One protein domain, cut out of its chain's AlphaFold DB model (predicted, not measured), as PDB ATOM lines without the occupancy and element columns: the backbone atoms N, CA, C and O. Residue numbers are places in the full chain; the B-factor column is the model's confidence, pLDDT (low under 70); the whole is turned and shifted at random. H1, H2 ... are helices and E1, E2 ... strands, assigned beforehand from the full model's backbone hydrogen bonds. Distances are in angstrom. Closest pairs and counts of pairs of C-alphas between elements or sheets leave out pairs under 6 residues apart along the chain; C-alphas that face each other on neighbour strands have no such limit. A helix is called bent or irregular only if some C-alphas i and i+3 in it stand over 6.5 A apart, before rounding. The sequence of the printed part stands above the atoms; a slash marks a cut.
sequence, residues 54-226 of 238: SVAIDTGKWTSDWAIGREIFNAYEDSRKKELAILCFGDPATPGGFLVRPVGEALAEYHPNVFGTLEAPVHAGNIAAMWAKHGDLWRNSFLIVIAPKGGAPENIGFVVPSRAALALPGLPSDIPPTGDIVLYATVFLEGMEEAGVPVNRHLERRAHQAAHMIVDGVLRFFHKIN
ATOM      1  N   SER A  54      20.001  -2.242  44.243       60.38
ATOM      2  CA  SER A  54      19.989  -3.697  44.202       60.38
ATOM      3  C   SER A  54      20.138  -4.126  42.750       60.38
ATOM      4  O   SER A  54      19.235  -3.915  41.940       60.38
ATOM      5  N   VAL A  55      21.309  -4.651  42.397       83.69
ATOM      6  CA  VAL A  55      21.585  -5.094  41.032       83.69
ATOM      7  C   VAL A  55      20.772  -6.356  40.781       83.69
ATOM      8  O   VAL A  55      20.849  -7.304  41.562       83.69
ATOM      9  N   ALA A  56      19.994  -6.363  39.700       92.81
ATOM     10  CA  ALA A  56      19.279  -7.552  39.271       92.81
ATOM     11  C   ALA A  56      20.278  -8.655  38.889       92.81
ATOM     12  O   ALA A  56      21.211  -8.438  38.112       92.81
ATOM     13  N   ILE A  57      20.088  -9.841  39.457       96.75
ATOM     14  CA  ILE A  57      20.914 -11.024  39.238       96.75
ATOM     15  C   ILE A  57      20.217 -11.884  38.189       96.75
ATOM     16  O   ILE A  57      19.166 -12.460  38.452       96.75
ATOM     17  N   ASP A  58      20.819 -11.985  37.007       96.75
ATOM     18  CA  ASP A  58      20.392 -12.932  35.975       96.75
ATOM     19  C   ASP A  58      20.711 -14.363  36.422       96.75
ATOM     20  O   ASP A  58      21.883 -14.733  36.525       96.75
ATOM     21  N   THR A  59      19.699 -15.196  36.664       95.69
ATOM     22  CA  THR A  59      19.902 -16.579  37.134       95.69
ATOM     23  C   THR A  59      20.406 -17.520  36.042       95.69
ATOM     24  O   THR A  59      20.695 -18.679  36.320       95.69
ATOM     25  N   GLY A  60      20.574 -17.014  34.813       93.25
ATOM     26  CA  GLY A  60      21.256 -17.681  33.705       93.25
ATOM     27  C   GLY A  60      22.760 -17.881  33.907       93.25
ATOM     28  O   GLY A  60      23.363 -18.705  33.220       93.25
ATOM     29  N   LYS A  61      23.382 -17.135  34.827       94.31
ATOM     30  CA  LYS A  61      24.833 -17.168  35.052       94.31
ATOM     31  C   LYS A  61      25.208 -18.213  36.101       94.31
ATOM     32  O   LYS A  61      24.562 -18.341  37.134       94.31
ATOM     33  N   TRP A  62      26.325 -18.900  35.873       90.75
ATOM     34  CA  TRP A  62      26.824 -19.968  36.749       90.75
ATOM     35  C   TRP A  62      27.263 -19.504  38.152       90.75
ATOM     36  O   TRP A  62      27.507 -20.339  39.013       90.75
ATOM     37  N   THR A  63      27.388 -18.192  38.384       94.69
ATOM     38  CA  THR A  63      27.779 -17.591  39.676       94.69
ATOM     39  C   THR A  63      26.620 -16.932  40.425       94.69
ATOM     40  O   THR A  63      26.838 -16.247  41.430       94.69
ATOM     41  N   SER A  64      25.391 -17.065  39.924       96.06
ATOM     42  CA  SER A  64      24.238 -16.334  40.457       96.06
ATOM     43  C   SER A  64      23.859 -16.771  41.865       96.06
ATOM     44  O   SER A  64      23.542 -15.928  42.700       96.06
ATOM     45  N   ASP A  65      23.992 -18.055  42.163       97.06
ATOM     46  CA  ASP A  65      23.874 -18.613  43.507       97.06
ATOM     47  C   ASP A  65      24.875 -17.981  44.497       97.06
ATOM     48  O   ASP A  65      24.501 -17.561  45.592       97.06
ATOM     49  N   TRP A  66      26.143 -17.820  44.113       97.38
ATOM     50  CA  TRP A  66      27.148 -17.135  44.925       97.38
ATOM     51  C   TRP A  66      26.807 -15.659  45.120       97.38
ATOM     52  O   TRP A  66      26.960 -15.136  46.225       97.38
ATOM     53  N   ALA A  67      26.325 -14.979  44.075       97.50
ATOM     54  CA  ALA A  67      25.904 -13.586  44.169       97.50
ATOM     55  C   ALA A  67      24.732 -13.422  45.153       97.50
ATOM     56  O   ALA A  67      24.806 -12.565  46.033       97.50
ATOM     57  N   ILE A  68      23.714 -14.284  45.065       98.19
ATOM     58  CA  ILE A  68      22.576 -14.318  45.997       98.19
ATOM     59  C   ILE A  68      23.073 -14.582  47.424       98.19
ATOM     60  O   ILE A  68      22.827 -13.775  48.322       98.19
ATOM     61  N   GLY A  69      23.841 -15.655  47.632       97.88
ATOM     62  CA  GLY A  69      24.366 -16.022  48.951       97.88
ATOM     63  C   GLY A  69      25.238 -14.931  49.577       97.88
ATOM     64  O   GLY A  69      25.186 -14.704  50.786       97.88
ATOM     65  N   ARG A  70      26.000 -14.192  48.763       97.12
ATOM     66  CA  ARG A  70      26.793 -13.043  49.218       97.12
ATOM     67  C   ARG A  70      25.917 -11.884  49.684       97.12
ATOM     68  O   ARG A  70      26.234 -11.280  50.707       97.12
ATOM     69  N   GLU A  71      24.851 -11.549  48.959       97.75
ATOM     70  CA  GLU A  71      23.948 -10.469  49.379       97.75
ATOM     71  C   GLU A  71      23.225 -10.816  50.688       97.75
ATOM     72  O   GLU A  71      23.161  -9.962  51.578       97.75
ATOM     73  N   ILE A  72      22.792 -12.076  50.848       98.06
ATOM     74  CA  ILE A  72      22.220 -12.595  52.100       98.06
ATOM     75  C   ILE A  72      23.245 -12.512  53.236       98.06
ATOM     76  O   ILE A  72      22.952 -11.948  54.285       98.06
ATOM     77  N   PHE A  73      24.468 -13.012  53.027       97.19
ATOM     78  CA  PHE A  73      25.519 -12.992  54.049       97.19
ATOM     79  C   PHE A  73      25.858 -11.572  54.513       97.19
ATOM     80  O   PHE A  73      25.989 -11.318  55.708       97.19
ATOM     81  N   ASN A  74      25.969 -10.630  53.573       96.25
ATOM     82  CA  ASN A  74      26.198  -9.233  53.917       96.25
ATOM     83  C   ASN A  74      25.043  -8.687  54.774       96.25
ATOM     84  O   ASN A  74      25.290  -7.920  55.695       96.25
ATOM     85  N   ALA A  75      23.793  -9.068  54.483       96.31
ATOM     86  CA  ALA A  75      22.629  -8.615  55.246       96.31
ATOM     87  C   ALA A  75      22.606  -9.196  56.650       96.31
ATOM     88  O   ALA A  75      22.336  -8.484  57.615       96.31
ATOM     89  N   TYR A  76      22.969 -10.467  56.760       96.62
ATOM     90  CA  TYR A  76      23.093 -11.154  58.027       96.62
ATOM     91  C   TYR A  76      24.127 -10.479  58.939       96.62
ATOM     92  O   TYR A  76      23.802 -10.123  60.074       96.62
ATOM     93  N   GLU A  77      25.335 -10.209  58.431       94.88
ATOM     94  CA  GLU A  77      26.394  -9.540  59.204       94.88
ATOM     95  C   GLU A  77      25.998  -8.130  59.671       94.88
ATOM     96  O   GLU A  77      26.315  -7.752  60.806       94.88
ATOM     97  N   ASP A  78      25.284  -7.380  58.823       94.00
ATOM     98  CA  ASP A  78      24.783  -6.041  59.144       94.00
ATOM     99  C   ASP A  78      23.674  -6.087  60.212       94.00
ATOM    100  O   ASP A  78      23.646  -5.232  61.098       94.00
ATOM    101  N   SER A  79      22.791  -7.095  60.172       93.62
ATOM    102  CA  SER A  79      21.643  -7.216  61.087       93.62
ATOM    103  C   SER A  79      22.038  -7.501  62.539       93.62
ATOM    104  O   SER A  79      21.313  -7.141  63.465       93.62
ATOM    105  N   ARG A  80      23.183  -8.169  62.753       91.62
ATOM    106  CA  ARG A  80      23.663  -8.659  64.063       91.62
ATOM    107  C   ARG A  80      22.715  -9.642  64.771       91.62
ATOM    108  O   ARG A  80      22.988  -9.994  65.922       91.62
ATOM    109  N   LYS A  81      21.652 -10.104  64.111       92.19
ATOM    110  CA  LYS A  81      20.711 -11.087  64.652       92.19
ATOM    111  C   LYS A  81      21.336 -12.483  64.633       92.19
ATOM    112  O   LYS A  81      22.156 -12.790  63.771       92.19
ATOM    113  N   LYS A  82      20.989 -13.300  65.628       88.81
ATOM    114  CA  LYS A  82      21.518 -14.666  65.788       88.81
ATOM    115  C   LYS A  82      20.539 -15.732  65.327       88.81
ATOM    116  O   LYS A  82      20.970 -16.768  64.847       88.81
ATOM    117  N   GLU A  83      19.248 -15.472  65.489       93.44
ATOM    118  CA  GLU A  83      18.206 -16.358  64.992       93.44
ATOM    119  C   GLU A  83      18.020 -16.148  63.492       93.44
ATOM    120  O   GLU A  83      18.250 -15.055  62.972       93.44
ATOM    121  N   LEU A  84      17.597 -17.198  62.798       95.88
ATOM    122  CA  LEU A  84      17.347 -17.203  61.363       95.88
ATOM    123  C   LEU A  84      15.911 -17.665  61.121       95.88
ATOM    124  O   LEU A  84      15.406 -18.563  61.800       95.88
ATOM    125  N   ALA A  85      15.251 -17.028  60.161       97.50
ATOM    126  CA  ALA A  85      13.971 -17.470  59.640       97.50
ATOM    127  C   ALA A  85      13.892 -17.175  58.141       97.50
ATOM    128  O   ALA A  85      14.520 -16.240  57.633       97.50
ATOM    129  N   ILE A  86      13.099 -17.972  57.435       98.25
ATOM    130  CA  ILE A  86      12.847 -17.807  56.005       98.25
ATOM    131  C   ILE A  86      11.341 -17.737  55.801       98.25
ATOM    132  O   ILE A  86      10.611 -18.597  56.287       98.25
ATOM    133  N   LEU A  87      10.880 -16.723  55.078       97.81
ATOM    134  CA  LEU A  87       9.483 -16.565  54.691       97.81
ATOM    135  C   LEU A  87       9.380 -16.604  53.168       97.81
ATOM    136  O   LEU A  87       9.786 -15.659  52.497       97.81
ATOM    137  N   CYS A  88       8.817 -17.675  52.618       97.25
ATOM    138  CA  CYS A  88       8.426 -17.746  51.217       97.25
ATOM    139  C   CYS A  88       6.972 -17.278  51.081       97.25
ATOM    140  O   CYS A  88       6.040 -17.969  51.480       97.25
ATOM    141  N   PHE A  89       6.775 -16.065  50.580       95.44
ATOM    142  CA  PHE A  89       5.455 -15.449  50.503       95.44
ATOM    143  C   PHE A  89       4.779 -15.765  49.165       95.44
ATOM    144  O   PHE A  89       5.395 -15.609  48.111       95.44
ATOM    145  N   GLY A  90       3.509 -16.167  49.204       92.88
ATOM    146  CA  GLY A  90       2.671 -16.382  48.028       92.88
ATOM    147  C   GLY A  90       1.658 -17.517  48.191       92.88
ATOM    148  O   GLY A  90       1.799 -18.383  49.055       92.88
ATOM    149  N   ASP A  91       0.617 -17.507  47.358       92.12
ATOM    150  CA  ASP A  91      -0.376 -18.586  47.293       92.12
ATOM    151  C   ASP A  91       0.046 -19.619  46.227       92.12
ATOM    152  O   ASP A  91       0.077 -19.269  45.042       92.12
ATOM    153  N   PRO A  92       0.358 -20.881  46.598       91.88
ATOM    154  CA  PRO A  92       0.836 -21.911  45.671       91.88
ATOM    155  C   PRO A  92      -0.184 -22.345  44.603       91.88
ATOM    156  O   PRO A  92       0.169 -23.164  43.742       91.88
ATOM    157  N   ALA A  93      -1.431 -21.866  44.670       89.06
ATOM    158  CA  ALA A  93      -2.445 -22.024  43.630       89.06
ATOM    159  C   ALA A  93      -2.345 -20.962  42.517       89.06
ATOM    160  O   ALA A  93      -2.929 -21.141  41.450       89.06
ATOM    161  N   THR A  94      -1.590 -19.885  42.739       89.75
ATOM    162  CA  THR A  94      -1.446 -18.755  41.809       89.75
ATOM    163  C   THR A  94      -0.001 -18.617  41.311       89.75
ATOM    164  O   THR A  94       0.939 -19.044  41.991       89.75
ATOM    165  N   PRO A  95       0.230 -17.965  40.158       87.69
ATOM    166  CA  PRO A  95       1.566 -17.516  39.750       87.69
ATOM    167  C   PRO A  95       2.282 -16.695  40.833       87.69
ATOM    168  O   PRO A  95       3.487 -16.861  41.051       87.69
ATOM    169  N   GLY A  96       1.521 -15.893  41.587       87.00
ATOM    170  CA  GLY A  96       1.974 -15.137  42.756       87.00
ATOM    171  C   GLY A  96       2.437 -15.980  43.953       87.00
ATOM    172  O   GLY A  96       2.868 -15.412  44.952       87.00
ATOM    173  N   GLY A  97       2.397 -17.314  43.888       90.12
ATOM    174  CA  GLY A  97       3.060 -18.207  44.843       90.12
ATOM    175  C   GLY A  97       3.886 -19.307  44.194       90.12
ATOM    176  O   GLY A  97       4.197 -20.298  44.854       90.12
ATOM    177  N   PHE A  98       4.302 -19.122  42.935       93.00
ATOM    178  CA  PHE A  98       5.141 -20.071  42.196       93.00
ATOM    179  C   PHE A  98       6.330 -20.586  43.020       93.00
ATOM    180  O   PHE A  98       6.587 -21.784  43.016       93.00
ATOM    181  N   LEU A  99       7.017 -19.707  43.761       95.81
ATOM    182  CA  LEU A  99       8.221 -20.038  44.537       95.81
ATOM    183  C   LEU A  99       7.957 -20.923  45.767       95.81
ATOM    184  O   LEU A  99       8.876 -21.605  46.214       95.81
ATOM    185  N   VAL A 100       6.730 -20.969  46.296       95.38
ATOM    186  CA  VAL A 100       6.394 -21.766  47.494       95.38
ATOM    187  C   VAL A 100       6.696 -23.249  47.269       95.38
ATOM    188  O   VAL A 100       7.234 -23.921  48.148       95.38
ATOM    189  N   ARG A 101       6.415 -23.745  46.058       93.25
ATOM    190  CA  ARG A 101       6.660 -25.134  45.649       93.25
ATOM    191  C   ARG A 101       8.157 -25.478  45.548       93.25
ATOM    192  O   ARG A 101       8.591 -26.353  46.285       93.25
ATOM    193  N   PRO A 102       8.958 -24.847  44.669       95.75
ATOM    194  CA  PRO A 102      10.354 -25.221  44.463       95.75
ATOM    195  C   PRO A 102      11.319 -24.632  45.499       95.75
ATOM    196  O   PRO A 102      12.415 -25.159  45.645       95.75
ATOM    197  N   VAL A 103      10.955 -23.550  46.199       98.00
ATOM    198  CA  VAL A 103      11.849 -22.873  47.156       98.00
ATOM    199  C   VAL A 103      11.418 -23.117  48.594       98.00
ATOM    200  O   VAL A 103      12.215 -23.614  49.386       98.00
ATOM    201  N   GLY A 104      10.168 -22.794  48.935       96.69
ATOM    202  CA  GLY A 104       9.646 -22.964  50.294       96.69
ATOM    203  C   GLY A 104       9.719 -24.416  50.768       96.69
ATOM    204  O   GLY A 104      10.289 -24.698  51.822       96.69
ATOM    205  N   GLU A 105       9.214 -25.352  49.958       95.12
ATOM    206  CA  GLU A 105       9.249 -26.785  50.286       95.12
ATOM    207  C   GLU A 105      10.684 -27.327  50.384       95.12
ATOM    208  O   GLU A 105      10.979 -28.082  51.308       95.12
ATOM    209  N   ALA A 106      11.577 -26.906  49.479       95.88
ATOM    210  CA  ALA A 106      12.966 -27.360  49.457       95.88
ATOM    211  C   ALA A 106      13.746 -26.870  50.685       95.88
ATOM    212  O   ALA A 106      14.389 -27.655  51.376       95.88
ATOM    213  N   LEU A 107      13.664 -25.578  51.015       96.56
ATOM    214  CA  LEU A 107      14.396 -25.018  52.156       96.56
ATOM    215  C   LEU A 107      13.898 -25.563  53.501       96.56
ATOM    216  O   LEU A 107      14.685 -25.653  54.446       96.56
ATOM    217  N   ALA A 108      12.629 -25.980  53.584       95.19
ATOM    218  CA  ALA A 108      12.062 -26.611  54.776       95.19
ATOM    219  C   ALA A 108      12.703 -27.969  55.120       95.19
ATOM    220  O   ALA A 108      12.509 -28.468  56.232       95.19
ATOM    221  N   GLU A 109      13.467 -28.575  54.204       92.56
ATOM    222  CA  GLU A 109      14.290 -29.763  54.475       92.56
ATOM    223  C   GLU A 109      15.592 -29.428  55.211       92.56
ATOM    224  O   GLU A 109      16.116 -30.267  55.939       92.56
ATOM    225  N   TYR A 110      16.084 -28.194  55.077       93.06
ATOM    226  CA  TYR A 110      17.380 -27.763  55.606       93.06
ATOM    227  C   TYR A 110      17.260 -26.891  56.861       93.06
ATOM    228  O   TYR A 110      18.223 -26.764  57.620       93.06
ATOM    229  N   HIS A 111      16.102 -26.276  57.102       93.81
ATOM    230  CA  HIS A 111      15.909 -25.371  58.230       93.81
ATOM    231  C   HIS A 111      14.505 -25.500  58.847       93.81
ATOM    232  O   HIS A 111      13.524 -25.548  58.105       93.81
ATOM    233  N   PRO A 112      14.372 -25.532  60.191       92.31
ATOM    234  CA  PRO A 112      13.068 -25.645  60.850       92.31
ATOM    235  C   PRO A 112      12.188 -24.395  60.719       92.31
ATOM    236  O   PRO A 112      10.968 -24.520  60.667       92.31
ATOM    237  N   ASN A 113      12.774 -23.195  60.657       95.38
ATOM    238  CA  ASN A 113      12.016 -21.937  60.637       95.38
ATOM    239  C   ASN A 113      11.776 -21.447  59.203       95.38
ATOM    240  O   ASN A 113      12.145 -20.325  58.846       95.38
ATOM    241  N   VAL A 114      11.179 -22.307  58.377       96.62
ATOM    242  CA  VAL A 114      10.736 -21.967  57.019       96.62
ATOM    243  C   VAL A 114       9.217 -21.847  57.007       96.62
ATOM    244  O   VAL A 114       8.496 -22.803  57.280       96.62
ATOM    245  N   PHE A 115       8.740 -20.650  56.689       97.12
ATOM    246  CA  PHE A 115       7.331 -20.299  56.585       97.12
ATOM    247  C   PHE A 115       6.959 -20.145  55.115       97.12
ATOM    248  O   PHE A 115       7.739 -19.586  54.345       97.12
ATOM    249  N   GLY A 116       5.771 -20.610  54.734       95.69
ATOM    250  CA  GLY A 116       5.352 -20.626  53.336       95.69
ATOM    251  C   GLY A 116       5.828 -21.880  52.617       95.69
ATOM    252  O   GLY A 116       6.683 -21.831  51.738       95.69
ATOM    253  N   THR A 117       5.272 -23.015  53.026       96.12
ATOM    254  CA  THR A 117       5.450 -24.319  52.374       96.12
ATOM    255  C   THR A 117       4.158 -24.722  51.671       96.12
ATOM    256  O   THR A 117       3.147 -24.029  51.779       96.12
ATOM    257  N   LEU A 118       4.151 -25.856  50.965       93.50
ATOM    258  CA  LEU A 118       2.915 -26.351  50.352       93.50
ATOM    259  C   LEU A 118       1.838 -26.714  51.380       93.50
ATOM    260  O   LEU A 118       0.652 -26.563  51.111       93.50
ATOM    261  N   GLU A 119       2.261 -27.210  52.541       91.94
ATOM    262  CA  GLU A 119       1.372 -27.626  53.627       91.94
ATOM    263  C   GLU A 119       0.876 -26.434  54.455       91.94
ATOM    264  O   GLU A 119      -0.272 -26.408  54.891       91.94
ATOM    265  N   ALA A 120       1.733 -25.428  54.641       94.44
ATOM    266  CA  ALA A 120       1.428 -24.211  55.381       94.44
ATOM    267  C   ALA A 120       1.855 -22.975  54.565       94.44
ATOM    268  O   ALA A 120       2.899 -22.371  54.859       94.44
ATOM    269  N   PRO A 121       1.090 -22.607  53.517       95.81
ATOM    270  CA  PRO A 121       1.398 -21.442  52.697       95.81
ATOM    271  C   PRO A 121       1.203 -20.152  53.497       95.81
ATOM    272  O   PRO A 121       0.400 -20.091  54.429       95.81
ATOM    273  N   VAL A 122       1.920 -19.094  53.118       96.00
ATOM    274  CA  VAL A 122       1.769 -17.761  53.714       96.00
ATOM    275  C   VAL A 122       1.528 -16.760  52.597       96.00
ATOM    276  O   VAL A 122       2.398 -16.542  51.762       96.00
ATOM    277  N   HIS A 123       0.348 -16.155  52.580       93.38
ATOM    278  CA  HIS A 123      -0.113 -15.261  51.521       93.38
ATOM    279  C   HIS A 123      -1.016 -14.168  52.104       93.38
ATOM    280  O   HIS A 123      -1.342 -14.171  53.291       93.38
ATOM    281  N   ALA A 124      -1.444 -13.218  51.271       90.62
ATOM    282  CA  ALA A 124      -2.217 -12.059  51.722       90.62
ATOM    283  C   ALA A 124      -3.496 -12.434  52.498       90.62
ATOM    284  O   ALA A 124      -3.857 -11.767  53.463       90.62
ATOM    285  N   GLY A 125      -4.149 -13.538  52.121       90.94
ATOM    286  CA  GLY A 125      -5.388 -13.999  52.754       90.94
ATOM    287  C   GLY A 125      -5.224 -14.533  54.182       90.94
ATOM    288  O   GLY A 125      -6.201 -14.562  54.923       90.94
ATOM    289  N   ASN A 126      -4.016 -14.941  54.593       94.19
ATOM    290  CA  ASN A 126      -3.773 -15.517  55.921       94.19
ATOM    291  C   ASN A 126      -2.677 -14.801  56.730       94.19
ATOM    292  O   ASN A 126      -2.403 -15.190  57.871       94.19
ATOM    293  N   ILE A 127      -2.071 -13.739  56.186       93.75
ATOM    294  CA  ILE A 127      -0.896 -13.118  56.797       93.75
ATOM    295  C   ILE A 127      -1.172 -12.527  58.181       93.75
ATOM    296  O   ILE A 127      -0.311 -12.618  59.048       93.75
ATOM    297  N   ALA A 128      -2.367 -11.985  58.432       92.69
ATOM    298  CA  ALA A 128      -2.725 -11.431  59.739       92.69
ATOM    299  C   ALA A 128      -2.693 -12.499  60.845       92.69
ATOM    300  O   ALA A 128      -2.126 -12.280  61.916       92.69
ATOM    301  N   ALA A 129      -3.227 -13.691  60.560       93.88
ATOM    302  CA  ALA A 129      -3.184 -14.822  61.484       93.88
ATOM    303  C   ALA A 129      -1.750 -15.348  61.665       93.88
ATOM    304  O   ALA A 129      -1.324 -15.634  62.786       93.88
ATOM    305  N   MET A 130      -0.981 -15.425  60.574       94.69
ATOM    306  CA  MET A 130       0.421 -15.847  60.629       94.69
ATOM    307  C   MET A 130       1.287 -14.862  61.415       94.69
ATOM    308  O   MET A 130       2.119 -15.285  62.215       94.69
ATOM    309  N   TRP A 131       1.047 -13.562  61.260       93.06
ATOM    310  CA  TRP A 131       1.718 -12.512  62.013       93.06
ATOM    311  C   TRP A 131       1.395 -12.590  63.505       93.06
ATOM    312  O   TRP A 131       2.301 -12.519  64.330       93.06
ATOM    313  N   ALA A 132       0.129 -12.808  63.868       92.94
ATOM    314  CA  ALA A 132      -0.262 -12.991  65.266       92.94
ATOM    315  C   ALA A 132       0.443 -14.194  65.922       92.94
ATOM    316  O   ALA A 132       0.745 -14.159  67.112       92.94
ATOM    317  N   LYS A 133       0.730 -15.250  65.150       95.31
ATOM    318  CA  LYS A 133       1.378 -16.474  65.642       95.31
ATOM    319  C   LYS A 133       2.910 -16.412  65.639       95.31
ATOM    320  O   LYS A 133       3.541 -16.982  66.525       95.31
ATOM    321  N   HIS A 134       3.513 -15.769  64.640       95.12
ATOM    322  CA  HIS A 134       4.954 -15.858  64.364       95.12
ATOM    323  C   HIS A 134       5.673 -14.504  64.298       95.12
ATOM    324  O   HIS A 134       6.895 -14.480  64.164       95.12
ATOM    325  N   GLY A 135       4.960 -13.385  64.431       92.19
ATOM    326  CA  GLY A 135       5.515 -12.040  64.269       92.19
ATOM    327  C   GLY A 135       6.691 -11.747  65.203       92.19
ATOM    328  O   GLY A 135       7.679 -11.159  64.772       92.19
ATOM    329  N   ASP A 136       6.652 -12.214  66.452       92.75
ATOM    330  CA  ASP A 136       7.769 -12.022  67.388       92.75
ATOM    331  C   ASP A 136       9.016 -12.813  66.989       92.75
ATOM    332  O   ASP A 136      10.130 -12.298  67.093       92.75
ATOM    333  N   LEU A 137       8.854 -14.031  66.466       94.50
ATOM    334  CA  LEU A 137       9.969 -14.791  65.900       94.50
ATOM    335  C   LEU A 137      10.536 -14.059  64.678       94.50
ATOM    336  O   LEU A 137      11.739 -13.849  64.585       94.50
ATOM    337  N   TRP A 138       9.672 -13.619  63.762       94.88
ATOM    338  CA  TRP A 138      10.073 -12.912  62.544       94.88
ATOM    339  C   TRP A 138      10.823 -11.604  62.828       94.88
ATOM    340  O   TRP A 138      11.800 -11.306  62.147       94.88
ATOM    341  N   ARG A 139      10.420 -10.847  63.855       91.31
ATOM    342  CA  ARG A 139      11.106  -9.612  64.273       91.31
ATOM    343  C   ARG A 139      12.491  -9.883  64.862       91.31
ATOM    344  O   ARG A 139      13.425  -9.125  64.595       91.31
ATOM    345  N   ASN A 140      12.616 -10.942  65.661       93.38
ATOM    346  CA  ASN A 140      13.844 -11.258  66.395       93.38
ATOM    347  C   ASN A 140      14.857 -12.081  65.577       93.38
ATOM    348  O   ASN A 140      16.043 -12.100  65.912       93.38
ATOM    349  N   SER A 141      14.417 -12.706  64.485       96.12
ATOM    350  CA  SER A 141      15.271 -13.431  63.543       96.12
ATOM    351  C   SER A 141      15.783 -12.544  62.415       96.12
ATOM    352  O   SER A 141      15.129 -11.582  62.010       96.12
ATOM    353  N   PHE A 142      16.961 -12.877  61.890       97.69
ATOM    354  CA  PHE A 142      17.362 -12.468  60.554       97.69
ATOM    355  C   PHE A 142      16.411 -13.135  59.567       97.69
ATOM    356  O   PHE A 142      16.430 -14.357  59.405       97.69
ATOM    357  N   LEU A 143      15.534 -12.338  58.972       97.75
ATOM    358  CA  LEU A 143      14.447 -12.825  58.147       97.75
ATOM    359  C   LEU A 143      14.763 -12.629  56.668       97.75
ATOM    360  O   LEU A 143      14.814 -11.500  56.169       97.75
ATOM    361  N   ILE A 144      14.922 -13.753  55.972       98.31
ATOM    362  CA  ILE A 144      15.024 -13.810  54.515       98.31
ATOM    363  C   ILE A 144      13.609 -13.958  53.961       98.31
ATOM    364  O   ILE A 144      12.976 -14.998  54.140       98.31
ATOM    365  N   VAL A 145      13.112 -12.932  53.279       98.00
ATOM    366  CA  VAL A 145      11.828 -13.002  52.576       98.00
ATOM    367  C   VAL A 145      12.081 -13.376  51.122       98.00
ATOM    368  O   VAL A 145      12.939 -12.795  50.467       98.00
ATOM    369  N   ILE A 146      11.337 -14.342  50.600       98.19
ATOM    370  CA  ILE A 146      11.397 -14.795  49.212       98.19
ATOM    371  C   ILE A 146      10.030 -14.509  48.609       98.19
ATOM    372  O   ILE A 146       9.032 -15.066  49.064       98.19
ATOM    373  N   ALA A 147       9.984 -13.623  47.618       95.25
ATOM    374  CA  ALA A 147       8.736 -13.135  47.051       95.25
ATOM    375  C   ALA A 147       8.762 -13.247  45.518       95.25
ATOM    376  O   ALA A 147       9.695 -12.752  44.877       95.25
ATOM    377  N   PRO A 148       7.758 -13.883  44.902       94.12
ATOM    378  CA  PRO A 148       7.600 -13.846  43.460       94.12
ATOM    379  C   PRO A 148       7.135 -12.454  43.025       94.12
ATOM    380  O   PRO A 148       6.452 -11.737  43.757       94.12
ATOM    381  N   LYS A 149       7.525 -12.065  41.815       92.38
ATOM    382  CA  LYS A 149       7.191 -10.782  41.207       92.38
ATOM    383  C   LYS A 149       6.796 -10.988  39.740       92.38
ATOM    384  O   LYS A 149       7.378 -11.831  39.055       92.38
ATOM    385  N   GLY A 150       5.832 -10.196  39.273       91.31
ATOM    386  CA  GLY A 150       5.483 -10.074  37.860       91.31
ATOM    387  C   GLY A 150       6.414  -9.103  37.128       91.31
ATOM    388  O   GLY A 150       6.900  -8.131  37.714       91.31
ATOM    389  N   GLY A 151       6.694  -9.349  35.853       91.88
ATOM    390  CA  GLY A 151       7.465  -8.405  35.043       91.88
ATOM    391  C   GLY A 151       7.461  -8.722  33.555       91.88
ATOM    392  O   GLY A 151       6.855  -9.695  33.110       91.88
ATOM    393  N   ALA A 152       8.169  -7.893  32.788       91.50
ATOM    394  CA  ALA A 152       8.342  -8.096  31.353       91.50
ATOM    395  C   ALA A 152       9.043  -9.442  31.035       91.50
ATOM    396  O   ALA A 152       9.865  -9.898  31.840       91.50
ATOM    397  N   PRO A 153       8.762 -10.077  29.879       91.00
ATOM    398  CA  PRO A 153       9.314 -11.385  29.506       91.00
ATOM    399  C   PRO A 153      10.841 -11.506  29.630       91.00
ATOM    400  O   PRO A 153      11.349 -12.521  30.103       91.00
ATOM    401  N   GLU A 154      11.580 -10.467  29.250       92.00
ATOM    402  CA  GLU A 154      13.042 -10.388  29.316       92.00
ATOM    403  C   GLU A 154      13.594 -10.410  30.747       92.00
ATOM    404  O   GLU A 154      14.747 -10.786  30.964       92.00
ATOM    405  N   ASN A 155      12.765 -10.060  31.733       93.62
ATOM    406  CA  ASN A 155      13.128 -10.057  33.144       93.62
ATOM    407  C   ASN A 155      12.826 -11.392  33.831       93.62
ATOM    408  O   ASN A 155      13.213 -11.568  34.986       93.62
ATOM    409  N   ILE A 156      12.160 -12.340  33.167       95.06
ATOM    410  CA  ILE A 156      11.884 -13.654  33.752       95.06
ATOM    411  C   ILE A 156      13.200 -14.400  34.000       95.06
ATOM    412  O   ILE A 156      14.080 -14.495  33.134       95.06
ATOM    413  N   GLY A 157      13.339 -14.950  35.205       94.44
ATOM    414  CA  GLY A 157      14.587 -15.568  35.649       94.44
ATOM    415  C   GLY A 157      15.601 -14.563  36.207       94.44
ATOM    416  O   GLY A 157      16.799 -14.827  36.205       94.44
ATOM    417  N   PHE A 158      15.164 -13.384  36.645       97.38
ATOM    418  CA  PHE A 158      16.005 -12.469  37.416       97.38
ATOM    419  C   PHE A 158      15.600 -12.477  38.886       97.38
ATOM    420  O   PHE A 158      14.418 -12.566  39.217       97.38
ATOM    421  N   VAL A 159      16.594 -12.334  39.763       98.12
ATOM    422  CA  VAL A 159      16.415 -12.163  41.208       98.12
ATOM    423  C   VAL A 159      16.967 -10.805  41.618       98.12
ATOM    424  O   VAL A 159      18.101 -10.463  41.290       98.12
ATOM    425  N   VAL A 160      16.187 -10.025  42.357       97.38
ATOM    426  CA  VAL A 160      16.574  -8.710  42.871       97.38
ATOM    427  C   VAL A 160      16.607  -8.767  44.400       97.38
ATOM    428  O   VAL A 160      15.549  -8.744  45.033       97.38
ATOM    429  N   PRO A 161      17.800  -8.843  45.018       96.62
ATOM    430  CA  PRO A 161      17.941  -8.763  46.468       96.62
ATOM    431  C   PRO A 161      17.743  -7.326  46.954       96.62
ATOM    432  O   PRO A 161      18.496  -6.436  46.576       96.62
ATOM    433  N   SER A 162      16.775  -7.089  47.829       95.12
ATOM    434  CA  SER A 162      16.457  -5.783  48.409       95.12
ATOM    435  C   SER A 162      16.771  -5.754  49.902       95.12
ATOM    436  O   SER A 162      16.416  -6.678  50.629       95.12
ATOM    437  N   ARG A 163      17.388  -4.662  50.372       92.31
ATOM    438  CA  ARG A 163      17.514  -4.336  51.809       92.31
ATOM    439  C   ARG A 163      16.334  -3.521  52.343       92.31
ATOM    440  O   ARG A 163      16.254  -3.285  53.540       92.31
ATOM    441  N   ALA A 164      15.446  -3.062  51.462       89.94
ATOM    442  CA  ALA A 164      14.177  -2.491  51.876       89.94
ATOM    443  C   ALA A 164      13.229  -3.634  52.242       89.94
ATOM    444  O   ALA A 164      12.997  -4.530  51.421       89.94
ATOM    445  N   ALA A 165      12.721  -3.585  53.471       85.50
ATOM    446  CA  ALA A 165      11.776  -4.549  54.002       85.50
ATOM    447  C   ALA A 165      10.462  -4.550  53.198       85.50
ATOM    448  O   ALA A 165      10.056  -3.527  52.641       85.50
ATOM    449  N   LEU A 166       9.798  -5.704  53.133       86.81
ATOM    450  CA  LEU A 166       8.551  -5.883  52.397       86.81
ATOM    451  C   LEU A 166       7.361  -5.498  53.280       86.81
ATOM    452  O   LEU A 166       7.153  -6.074  54.350       86.81
ATOM    453  N   ALA A 167       6.544  -4.554  52.816       86.00
ATOM    454  CA  ALA A 167       5.200  -4.371  53.352       86.00
ATOM    455  C   ALA A 167       4.348  -5.571  52.919       86.00
ATOM    456  O   ALA A 167       4.055  -5.733  51.736       86.00
ATOM    457  N   LEU A 168       4.010  -6.444  53.867       81.50
ATOM    458  CA  LEU A 168       3.249  -7.655  53.583       81.50
ATOM    459  C   LEU A 168       1.778  -7.288  53.302       81.50
ATOM    460  O   LEU A 168       1.117  -6.745  54.193       81.50
ATOM    461  N   PRO A 169       1.246  -7.569  52.096       81.50
ATOM    462  CA  PRO A 169      -0.128  -7.219  51.742       81.50
ATOM    463  C   PRO A 169      -1.135  -7.906  52.666       81.50
ATOM    464  O   PRO A 169      -1.037  -9.112  52.877       81.50
ATOM    465  N   GLY A 170      -2.110  -7.158  53.187       79.12
ATOM    466  CA  GLY A 170      -3.138  -7.682  54.099       79.12
ATOM    467  C   GLY A 170      -2.850  -7.465  55.589       79.12
ATOM    468  O   GLY A 170      -3.678  -7.833  56.419       79.12
ATOM    469  N   LEU A 171      -1.717  -6.846  55.942       82.06
ATOM    470  CA  LEU A 171      -1.483  -6.318  57.290       82.06
ATOM    471  C   LEU A 171      -1.874  -4.834  57.373       82.06
ATOM    472  O   LEU A 171      -1.739  -4.117  56.375       82.06
ATOM    473  N   PRO A 172      -2.350  -4.349  58.535       79.44
ATOM    474  CA  PRO A 172      -2.606  -2.928  58.714       79.44
ATOM    475  C   PRO A 172      -1.293  -2.130  58.751       79.44
ATOM    476  O   PRO A 172      -0.210  -2.672  58.978       79.44
ATOM    477  N   SER A 173      -1.386  -0.824  58.489       77.81
ATOM    478  CA  SER A 173      -0.229   0.064  58.286       77.81
ATOM    479  C   SER A 173       0.637   0.291  59.530       77.81
ATOM    480  O   SER A 173       1.724   0.851  59.422       77.81
ATOM    481  N   ASP A 174       0.149  -0.087  60.710       81.50
ATOM    482  CA  ASP A 174       0.872  -0.033  61.983       81.50
ATOM    483  C   ASP A 174       1.873  -1.189  62.147       81.50
ATOM    484  O   ASP A 174       2.805  -1.097  62.950       81.50
ATOM    485  N   ILE A 175       1.722  -2.263  61.367       81.25
ATOM    486  CA  ILE A 175       2.682  -3.359  61.339       81.25
ATOM    487  C   ILE A 175       3.888  -2.952  60.486       81.25
ATOM    488  O   ILE A 175       3.729  -2.619  59.307       81.25
ATOM    489  N   PRO A 176       5.116  -2.990  61.037       76.62
ATOM    490  CA  PRO A 176       6.286  -2.567  60.290       76.62
ATOM    491  C   PRO A 176       6.531  -3.485  59.079       76.62
ATOM    492  O   PRO A 176       6.382  -4.711  59.187       76.62
ATOM    493  N   PRO A 177       6.985  -2.922  57.942       82.75
ATOM    494  CA  PRO A 177       7.539  -3.707  56.849       82.75
ATOM    495  C   PRO A 177       8.581  -4.700  57.369       82.75
ATOM    496  O   PRO A 177       9.355  -4.398  58.278       82.75
ATOM    497  N   THR A 178       8.586  -5.900  56.801       85.81
ATOM    498  CA  THR A 178       9.274  -7.058  57.371       85.81
ATOM    499  C   THR A 178      10.273  -7.672  56.391       85.81
ATOM    500  O   THR A 178      10.048  -7.694  55.182       85.81
ATOM    501  N   GLY A 179      11.384  -8.181  56.925       91.56
ATOM    502  CA  GLY A 179      12.475  -8.794  56.165       91.56
ATOM    503  C   GLY A 179      13.755  -7.969  56.233       91.56
ATOM    504  O   GLY A 179      13.766  -6.799  55.861       91.56
ATOM    505  N   ASP A 180      14.842  -8.592  56.685       95.88
ATOM    506  CA  ASP A 180      16.180  -7.984  56.669       95.88
ATOM    507  C   ASP A 180      16.786  -8.015  55.253       95.88
ATOM    508  O   ASP A 180      17.611  -7.175  54.882       95.88
ATOM    509  N   ILE A 181      16.356  -8.989  54.447       97.38
ATOM    510  CA  ILE A 181      16.593  -9.047  53.009       97.38
ATOM    511  C   ILE A 181      15.384  -9.675  52.312       97.38
ATOM    512  O   ILE A 181      14.834 -10.670  52.783       97.38
ATOM    513  N   VAL A 182      14.989  -9.106  51.175       97.88
ATOM    514  CA  VAL A 182      13.918  -9.637  50.324       97.88
ATOM    515  C   VAL A 182      14.502 -10.061  48.983       97.88
ATOM    516  O   VAL A 182      15.149  -9.262  48.312       97.88
ATOM    517  N   LEU A 183      14.284 -11.304  48.576       98.00
ATOM    518  CA  LEU A 183      14.654 -11.829  47.268       98.00
ATOM    519  C   LEU A 183      13.417 -11.802  46.372       98.00
ATOM    520  O   LEU A 183      12.579 -12.702  46.438       98.00
ATOM    521  N   TYR A 184      13.303 -10.762  45.545       97.12
ATOM    522  CA  TYR A 184      12.247 -10.683  44.541       97.12
ATOM    523  C   TYR A 184      12.662 -11.460  43.299       97.12
ATOM    524  O   TYR A 184      13.637 -11.075  42.657       97.12
ATOM    525  N   ALA A 185      11.941 -12.517  42.936       96.69
ATOM    526  CA  ALA A 185      12.204 -13.248  41.699       96.69
ATOM    527  C   ALA A 185      11.106 -12.991  40.671       96.69
ATOM    528  O   ALA A 185       9.930 -13.234  40.944       96.69
ATOM    529  N   THR A 186      11.489 -12.538  39.479       95.56
ATOM    530  CA  THR A 186      10.538 -12.364  38.382       95.56
ATOM    531  C   THR A 186      10.262 -13.725  37.745       95.56
ATOM    532  O   THR A 186      11.133 -14.293  37.077       95.56
ATOM    533  N   VAL A 187       9.072 -14.276  37.988       93.88
ATOM    534  CA  VAL A 187       8.735 -15.676  37.645       93.88
ATOM    535  C   VAL A 187       7.436 -15.830  36.862       93.88
ATOM    536  O   VAL A 187       7.137 -16.919  36.381       93.88
ATOM    537  N   PHE A 188       6.690 -14.743  36.685       91.94
ATOM    538  CA  PHE A 188       5.494 -14.689  35.854       91.94
ATOM    539  C   PHE A 188       5.397 -13.322  35.169       91.94
ATOM    540  O   PHE A 188       6.118 -12.383  35.522       91.94
ATOM    541  N   LEU A 189       4.551 -13.228  34.145       90.81
ATOM    542  CA  LEU A 189       4.358 -11.986  33.403       90.81
ATOM    543  C   LEU A 189       3.500 -11.009  34.210       90.81
ATOM    544  O   LEU A 189       2.546 -11.415  34.865       90.81
ATOM    545  N   GLU A 190       3.840  -9.727  34.171       88.25
ATOM    546  CA  GLU A 190       3.029  -8.679  34.801       88.25
ATOM    547  C   GLU A 190       1.585  -8.697  34.268       88.25
ATOM    548  O   GLU A 190       1.371  -8.880  33.068       88.25
ATOM    549  N   GLY A 191       0.597  -8.558  35.157       83.06
ATOM    550  CA  GLY A 191      -0.821  -8.690  34.805       83.06
ATOM    551  C   GLY A 191      -1.316 -10.140  34.721       83.06
ATOM    552  O   GLY A 191      -2.477 -10.376  34.388       83.06
ATOM    553  N   MET A 192      -0.451 -11.123  34.999       82.56
ATOM    554  CA  MET A 192      -0.798 -12.545  35.083       82.56
ATOM    555  C   MET A 192      -0.715 -13.071  36.520       82.56
ATOM    556  O   MET A 192      -0.375 -14.226  36.738       82.56
ATOM    557  N   GLU A 193      -1.009 -12.240  37.518       73.31
ATOM    558  CA  GLU A 193      -0.992 -12.627  38.935       73.31
ATOM    559  C   GLU A 193      -2.007 -13.744  39.233       73.31
ATOM    560  O   GLU A 193      -1.754 -14.596  40.085       73.31
ATOM    561  N   GLU A 194      -3.123 -13.752  38.494       69.50
ATOM    562  CA  GLU A 194      -4.224 -14.721  38.604       69.50
ATOM    563  C   GLU A 194      -4.409 -15.568  37.334       69.50
ATOM    564  O   GLU A 194      -5.055 -16.617  37.361       69.50
ATOM    565  N   ALA A 195      -3.828 -15.141  36.210       61.72
ATOM    566  CA  ALA A 195      -3.865 -15.902  34.970       61.72
ATOM    567  C   ALA A 195      -2.865 -17.058  35.082       61.72
ATOM    568  O   ALA A 195      -1.675 -16.829  35.264       61.72
ATOM    569  N   GLY A 196      -3.349 -18.301  35.016       57.38
ATOM    570  CA  GLY A 196      -2.531 -19.506  35.191       57.38
ATOM    571  C   GLY A 196      -1.234 -19.560  34.359       57.38
ATOM    572  O   GLY A 196      -1.000 -18.769  33.450       57.38
ATOM    573  N   VAL A 197      -0.386 -20.533  34.712       52.78
ATOM    574  CA  VAL A 197       1.010 -20.743  34.267       52.78
ATOM    575  C   VAL A 197       1.307 -20.272  32.824       52.78
ATOM    576  O   VAL A 197       0.625 -20.700  31.891       52.78
ATOM    577  N   PRO A 198       2.368 -19.464  32.600       51.97
ATOM    578  CA  PRO A 198       2.787 -19.055  31.260       51.97
ATOM    579  C   PRO A 198       3.064 -20.264  30.353       51.97
ATOM    580  O   PRO A 198       3.947 -21.067  30.633       51.97
ATOM    581  N   VAL A 199       2.374 -20.363  29.212       61.38
ATOM    582  CA  VAL A 199       2.475 -21.506  28.269       61.38
ATOM    583  C   VAL A 199       3.808 -21.521  27.484       61.38
ATOM    584  O   VAL A 199       4.086 -22.413  26.682       61.38
ATOM    585  N   ASN A 200       4.686 -20.538  27.707       82.81
ATOM    586  CA  ASN A 200       5.993 -20.470  27.060       82.81
ATOM    587  C   ASN A 200       7.053 -21.258  27.852       82.81
ATOM    588  O   ASN A 200       7.591 -20.769  28.847       82.81
ATOM    589  N   ARG A 201       7.439 -22.433  27.332       87.06
ATOM    590  CA  ARG A 201       8.458 -23.324  27.926       87.06
ATOM    591  C   ARG A 201       9.802 -22.651  28.226       87.06
ATOM    592  O   ARG A 201      10.498 -23.061  29.153       87.06
ATOM    593  N   HIS A 202      10.213 -21.645  27.448       90.19
ATOM    594  CA  HIS A 202      11.459 -20.924  27.725       90.19
ATOM    595  C   HIS A 202      11.344 -20.085  29.001       90.19
ATOM    596  O   HIS A 202      12.233 -20.143  29.851       90.19
ATOM    597  N   LEU A 203      10.243 -19.341  29.147       90.50
ATOM    598  CA  LEU A 203       9.982 -18.507  30.321       90.50
ATOM    599  C   LEU A 203       9.739 -19.366  31.566       90.50
ATOM    600  O   LEU A 203      10.292 -19.076  32.622       90.50
ATOM    601  N   GLU A 204       9.009 -20.473  31.426       90.12
ATOM    602  CA  GLU A 204       8.804 -21.443  32.505       90.12
ATOM    603  C   GLU A 204      10.136 -22.008  33.025       90.12
ATOM    604  O   GLU A 204      10.380 -22.051  34.234       90.12
ATOM    605  N   ARG A 205      11.041 -22.393  32.116       93.44
ATOM    606  CA  ARG A 205      12.383 -22.861  32.484       93.44
ATOM    607  C   ARG A 205      13.191 -21.770  33.184       93.44
ATOM    608  O   ARG A 205      13.890 -22.064  34.146       93.44
ATOM    609  N   ARG A 206      13.104 -20.521  32.717       95.56
ATOM    610  CA  ARG A 206      13.773 -19.367  33.342       95.56
ATOM    611  C   ARG A 206      13.243 -19.099  34.755       95.56
ATOM    612  O   ARG A 206      14.041 -18.862  35.658       95.56
ATOM    613  N   ALA A 207      11.934 -19.204  34.972       95.00
ATOM    614  CA  ALA A 207      11.316 -19.082  36.291       95.00
ATOM    615  C   ALA A 207      11.788 -20.187  37.255       95.00
ATOM    616  O   ALA A 207      12.228 -19.891  38.367       95.00
ATOM    617  N   HIS A 208      11.793 -21.449  36.811       95.50
ATOM    618  CA  HIS A 208      12.341 -22.563  37.596       95.50
ATOM    619  C   HIS A 208      13.834 -22.386  37.883       95.50
ATOM    620  O   HIS A 208      14.281 -22.614  39.003       95.50
ATOM    621  N   GLN A 209      14.609 -21.920  36.902       96.19
ATOM    622  CA  GLN A 209      16.024 -21.618  37.096       96.19
ATOM    623  C   GLN A 209      16.233 -20.571  38.199       96.19
ATOM    624  O   GLN A 209      17.148 -20.725  39.008       96.19
ATOM    625  N   ALA A 210      15.383 -19.542  38.279       97.12
ATOM    626  CA  ALA A 210      15.448 -18.583  39.378       97.12
ATOM    627  C   ALA A 210      15.141 -19.219  40.734       97.12
ATOM    628  O   ALA A 210      15.863 -18.957  41.694       97.12
ATOM    629  N   ALA A 211      14.134 -20.092  40.810       97.44
ATOM    630  CA  ALA A 211      13.836 -20.829  42.034       97.44
ATOM    631  C   ALA A 211      15.034 -21.674  42.505       97.44
ATOM    632  O   ALA A 211      15.435 -21.569  43.665       97.44
ATOM    633  N   HIS A 212      15.660 -22.439  41.604       97.25
ATOM    634  CA  HIS A 212      16.844 -23.241  41.930       97.25
ATOM    635  C   HIS A 212      18.017 -22.379  42.411       97.25
ATOM    636  O   HIS A 212      18.588 -22.658  43.461       97.25
ATOM    637  N   MET A 213      18.325 -21.276  41.718       98.00
ATOM    638  CA  MET A 213      19.418 -20.385  42.126       98.00
ATOM    639  C   MET A 213      19.163 -19.698  43.476       98.00
ATOM    640  O   MET A 213      20.116 -19.407  44.199       98.00
ATOM    641  N   ILE A 214      17.901 -19.440  43.842       98.56
ATOM    642  CA  ILE A 214      17.559 -18.939  45.182       98.56
ATOM    643  C   ILE A 214      17.875 -19.994  46.242       98.56
ATOM    644  O   ILE A 214      18.531 -19.661  47.230       98.56
ATOM    645  N   VAL A 215      17.448 -21.245  46.036       98.44
ATOM    646  CA  VAL A 215      17.748 -22.351  46.960       98.44
ATOM    647  C   VAL A 215      19.259 -22.500  47.124       98.44
ATOM    648  O   VAL A 215      19.761 -22.405  48.245       98.44
ATOM    649  N   ASP A 216      19.999 -22.614  46.021       98.31
ATOM    650  CA  ASP A 216      21.458 -22.756  46.044       98.31
ATOM    651  C   ASP A 216      22.140 -21.558  46.719       98.31
ATOM    652  O   ASP A 216      23.076 -21.720  47.503       98.31
ATOM    653  N   GLY A 217      21.650 -20.340  46.478       98.38
ATOM    654  CA  GLY A 217      22.158 -19.136  47.128       98.38
ATOM    655  C   GLY A 217      21.955 -19.133  48.644       98.38
ATOM    656  O   GLY A 217      22.874 -18.774  49.388       98.38
ATOM    657  N   VAL A 218      20.794 -19.584  49.124       98.31
ATOM    658  CA  VAL A 218      20.523 -19.750  50.561       98.31
ATOM    659  C   VAL A 218      21.412 -20.846  51.160       98.31
ATOM    660  O   VAL A 218      22.016 -20.632  52.211       98.31
ATOM    661  N   LEU A 219      21.583 -21.981  50.480       97.00
ATOM    662  CA  LEU A 219      22.462 -23.061  50.946       97.00
ATOM    663  C   LEU A 219      23.938 -22.633  50.981       97.00
ATOM    664  O   LEU A 219      24.671 -22.971  51.912       97.00
ATOM    665  N   ARG A 220      24.385 -21.813  50.025       96.81
ATOM    666  CA  ARG A 220      25.718 -21.190  50.071       96.81
ATOM    667  C   ARG A 220      25.868 -20.243  51.251       96.81
ATOM    668  O   ARG A 220      26.936 -20.210  51.862       96.81
ATOM    669  N   PHE A 221      24.825 -19.484  51.580       97.38
ATOM    670  CA  PHE A 221      24.800 -18.671  52.791       97.38
ATOM    671  C   PHE A 221      24.911 -19.545  54.052       97.38
ATOM    672  O   PHE A 221      25.757 -19.254  54.898       97.38
ATOM    673  N   PHE A 222      24.168 -20.652  54.141       96.06
ATOM    674  CA  PHE A 222      24.267 -21.612  55.251       96.06
ATOM    675  C   PHE A 222      25.686 -22.151  55.405       96.06
ATOM    676  O   PHE A 222      26.270 -22.074  56.485       96.06
ATOM    677  N   HIS A 223      26.288 -22.607  54.307       94.06
ATOM    678  CA  HIS A 223      27.677 -23.055  54.308       94.06
ATOM    679  C   HIS A 223      28.631 -21.942  54.769       94.06
ATOM    680  O   HIS A 223      29.558 -22.181  55.536       94.06
ATOM    681  N   LYS A 224      28.399 -20.693  54.343       94.88
ATOM    682  CA  LYS A 224      29.251 -19.552  54.701       94.88
ATOM    683  C   LYS A 224      29.232 -19.226  56.198       94.88
ATOM    684  O   LYS A 224      30.255 -18.771  56.712       94.88
ATOM    685  N   ILE A 225      28.106 -19.442  56.875       94.38
ATOM    686  CA  ILE A 225      27.961 -19.234  58.324       94.38
ATOM    687  C   ILE A 225      28.232 -20.508  59.142       94.38
ATOM    688  O   ILE A 225      28.002 -20.500  60.348       94.38
ATOM    689  N   ASN A 226      28.732 -21.581  58.512       91.88
ATOM    690  CA  ASN A 226      28.922 -22.907  59.112       91.88
ATOM    691  C   ASN A 226      27.637 -23.468  59.751       91.88
ATOM    692  O   ASN A 226      27.675 -24.060  60.828       91.88
TER     693      ASN A 226
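This is residues 54 to 226 of the 238 residues of an uncharacterized protein of Firmicutes bacterium (UniProt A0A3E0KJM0). What is the main picture? A strongly twisted sheet of four strands, in the order E1 E2 E4 E3, has the long helices H1 and H5 together over one face and H4 over the opposite face, at E1 and E2. The short helix H2 packs on E2 and E4. What is it made of? The printed part has 173 residues, with named elements in the order H1 E1 H2 H3 H4 E2 E3 E4 H5, of mixed class; the sheet is mixed, and E1, H2 H3 H4, E2 form a strand-helix-strand unit, two parallel neighbour strands with helices between them along the chain. It is compact, with a radius of gyration of the C-alphas of 14.9 A and spans of 41 by 35 by 28 A.

How are the strands paired? E1, residues 83 to 88, and E2, residues 141 to 151, are parallel neighbours, with N 87 and O 144 within hydrogen-bond range at 2.9 A. E2 and E4, residues 181 to 189, are parallel neighbours too, with N 183 and O 145 at 2.8 A. E3, residues 158 to 162, and E4 form an antiparallel hairpin, with N 160 and O 184 at 2.8 A. What is on one face? H5, residues 201 to 224, runs along the strands over E4 at a height over the sheet of 9.0 A; their closest C-alphas are those of Val 187 and Ala 207, 4.5 A apart. H1, residues 64 to 79, is on the same face over E2 and E4, at a height of 8.3 A. H5 touches H1 with residues 213 to 224 alone, the same way at a steep tilt of 45 degrees; the closest C-alphas, of Asp 65 and Gly 217, are 4.0 A apart. Where are the other helices? H4, residues 127 to 140, is on the opposite face over E1 and E2; the closest C-alphas of H4 and E1, those of Trp 138 and Ala 85, are 6.7 A apart. H2, residues 95 to 100, is on the sheet at a height of 6.1 A; its closest C-alpha to E2 is that of Gly 96, 5.8 A from that of Pro 148. H3, residues 104 to 107, only grazes the sheet. Are the helix backbones complete? Every O i to N i+4 pair is within hydrogen-bond range in H1 and H5, but 8 of 10 in H4 and 0 of 2 in H2, where 2 of 3 O i to N i+3 pairs are; H3 is too short for an O i to N i+4 pair.

Where do the first and last elements lie? H1 begins at C-alpha 64 (24.238, -16.334, 40.457), and H5 ends at C-alpha 224 (29.251, -19.552, 54.701). How long are the longer elements? From first to last C-alpha H5 measures 34.1 A, E2 30.0 A, E4 23.3 A and H1 22.7 A. Which helices are irregular? H2 is, with C-alphas 96 and 99 8.1 A apart, and H4, with C-alphas 133 and 136 8.0 A apart.

How large is it? The two C-alphas farthest apart, of Arg 80 and Val 199, are 43.5 A apart, and the printed part has no cut. Which links are long? Those from H3 to H4, E3 to E4 and E4 to H5. Where is confidence low? The mean pLDDT of the printed part is 91.8, and residue 54 and residues 194 to 199 are under 70.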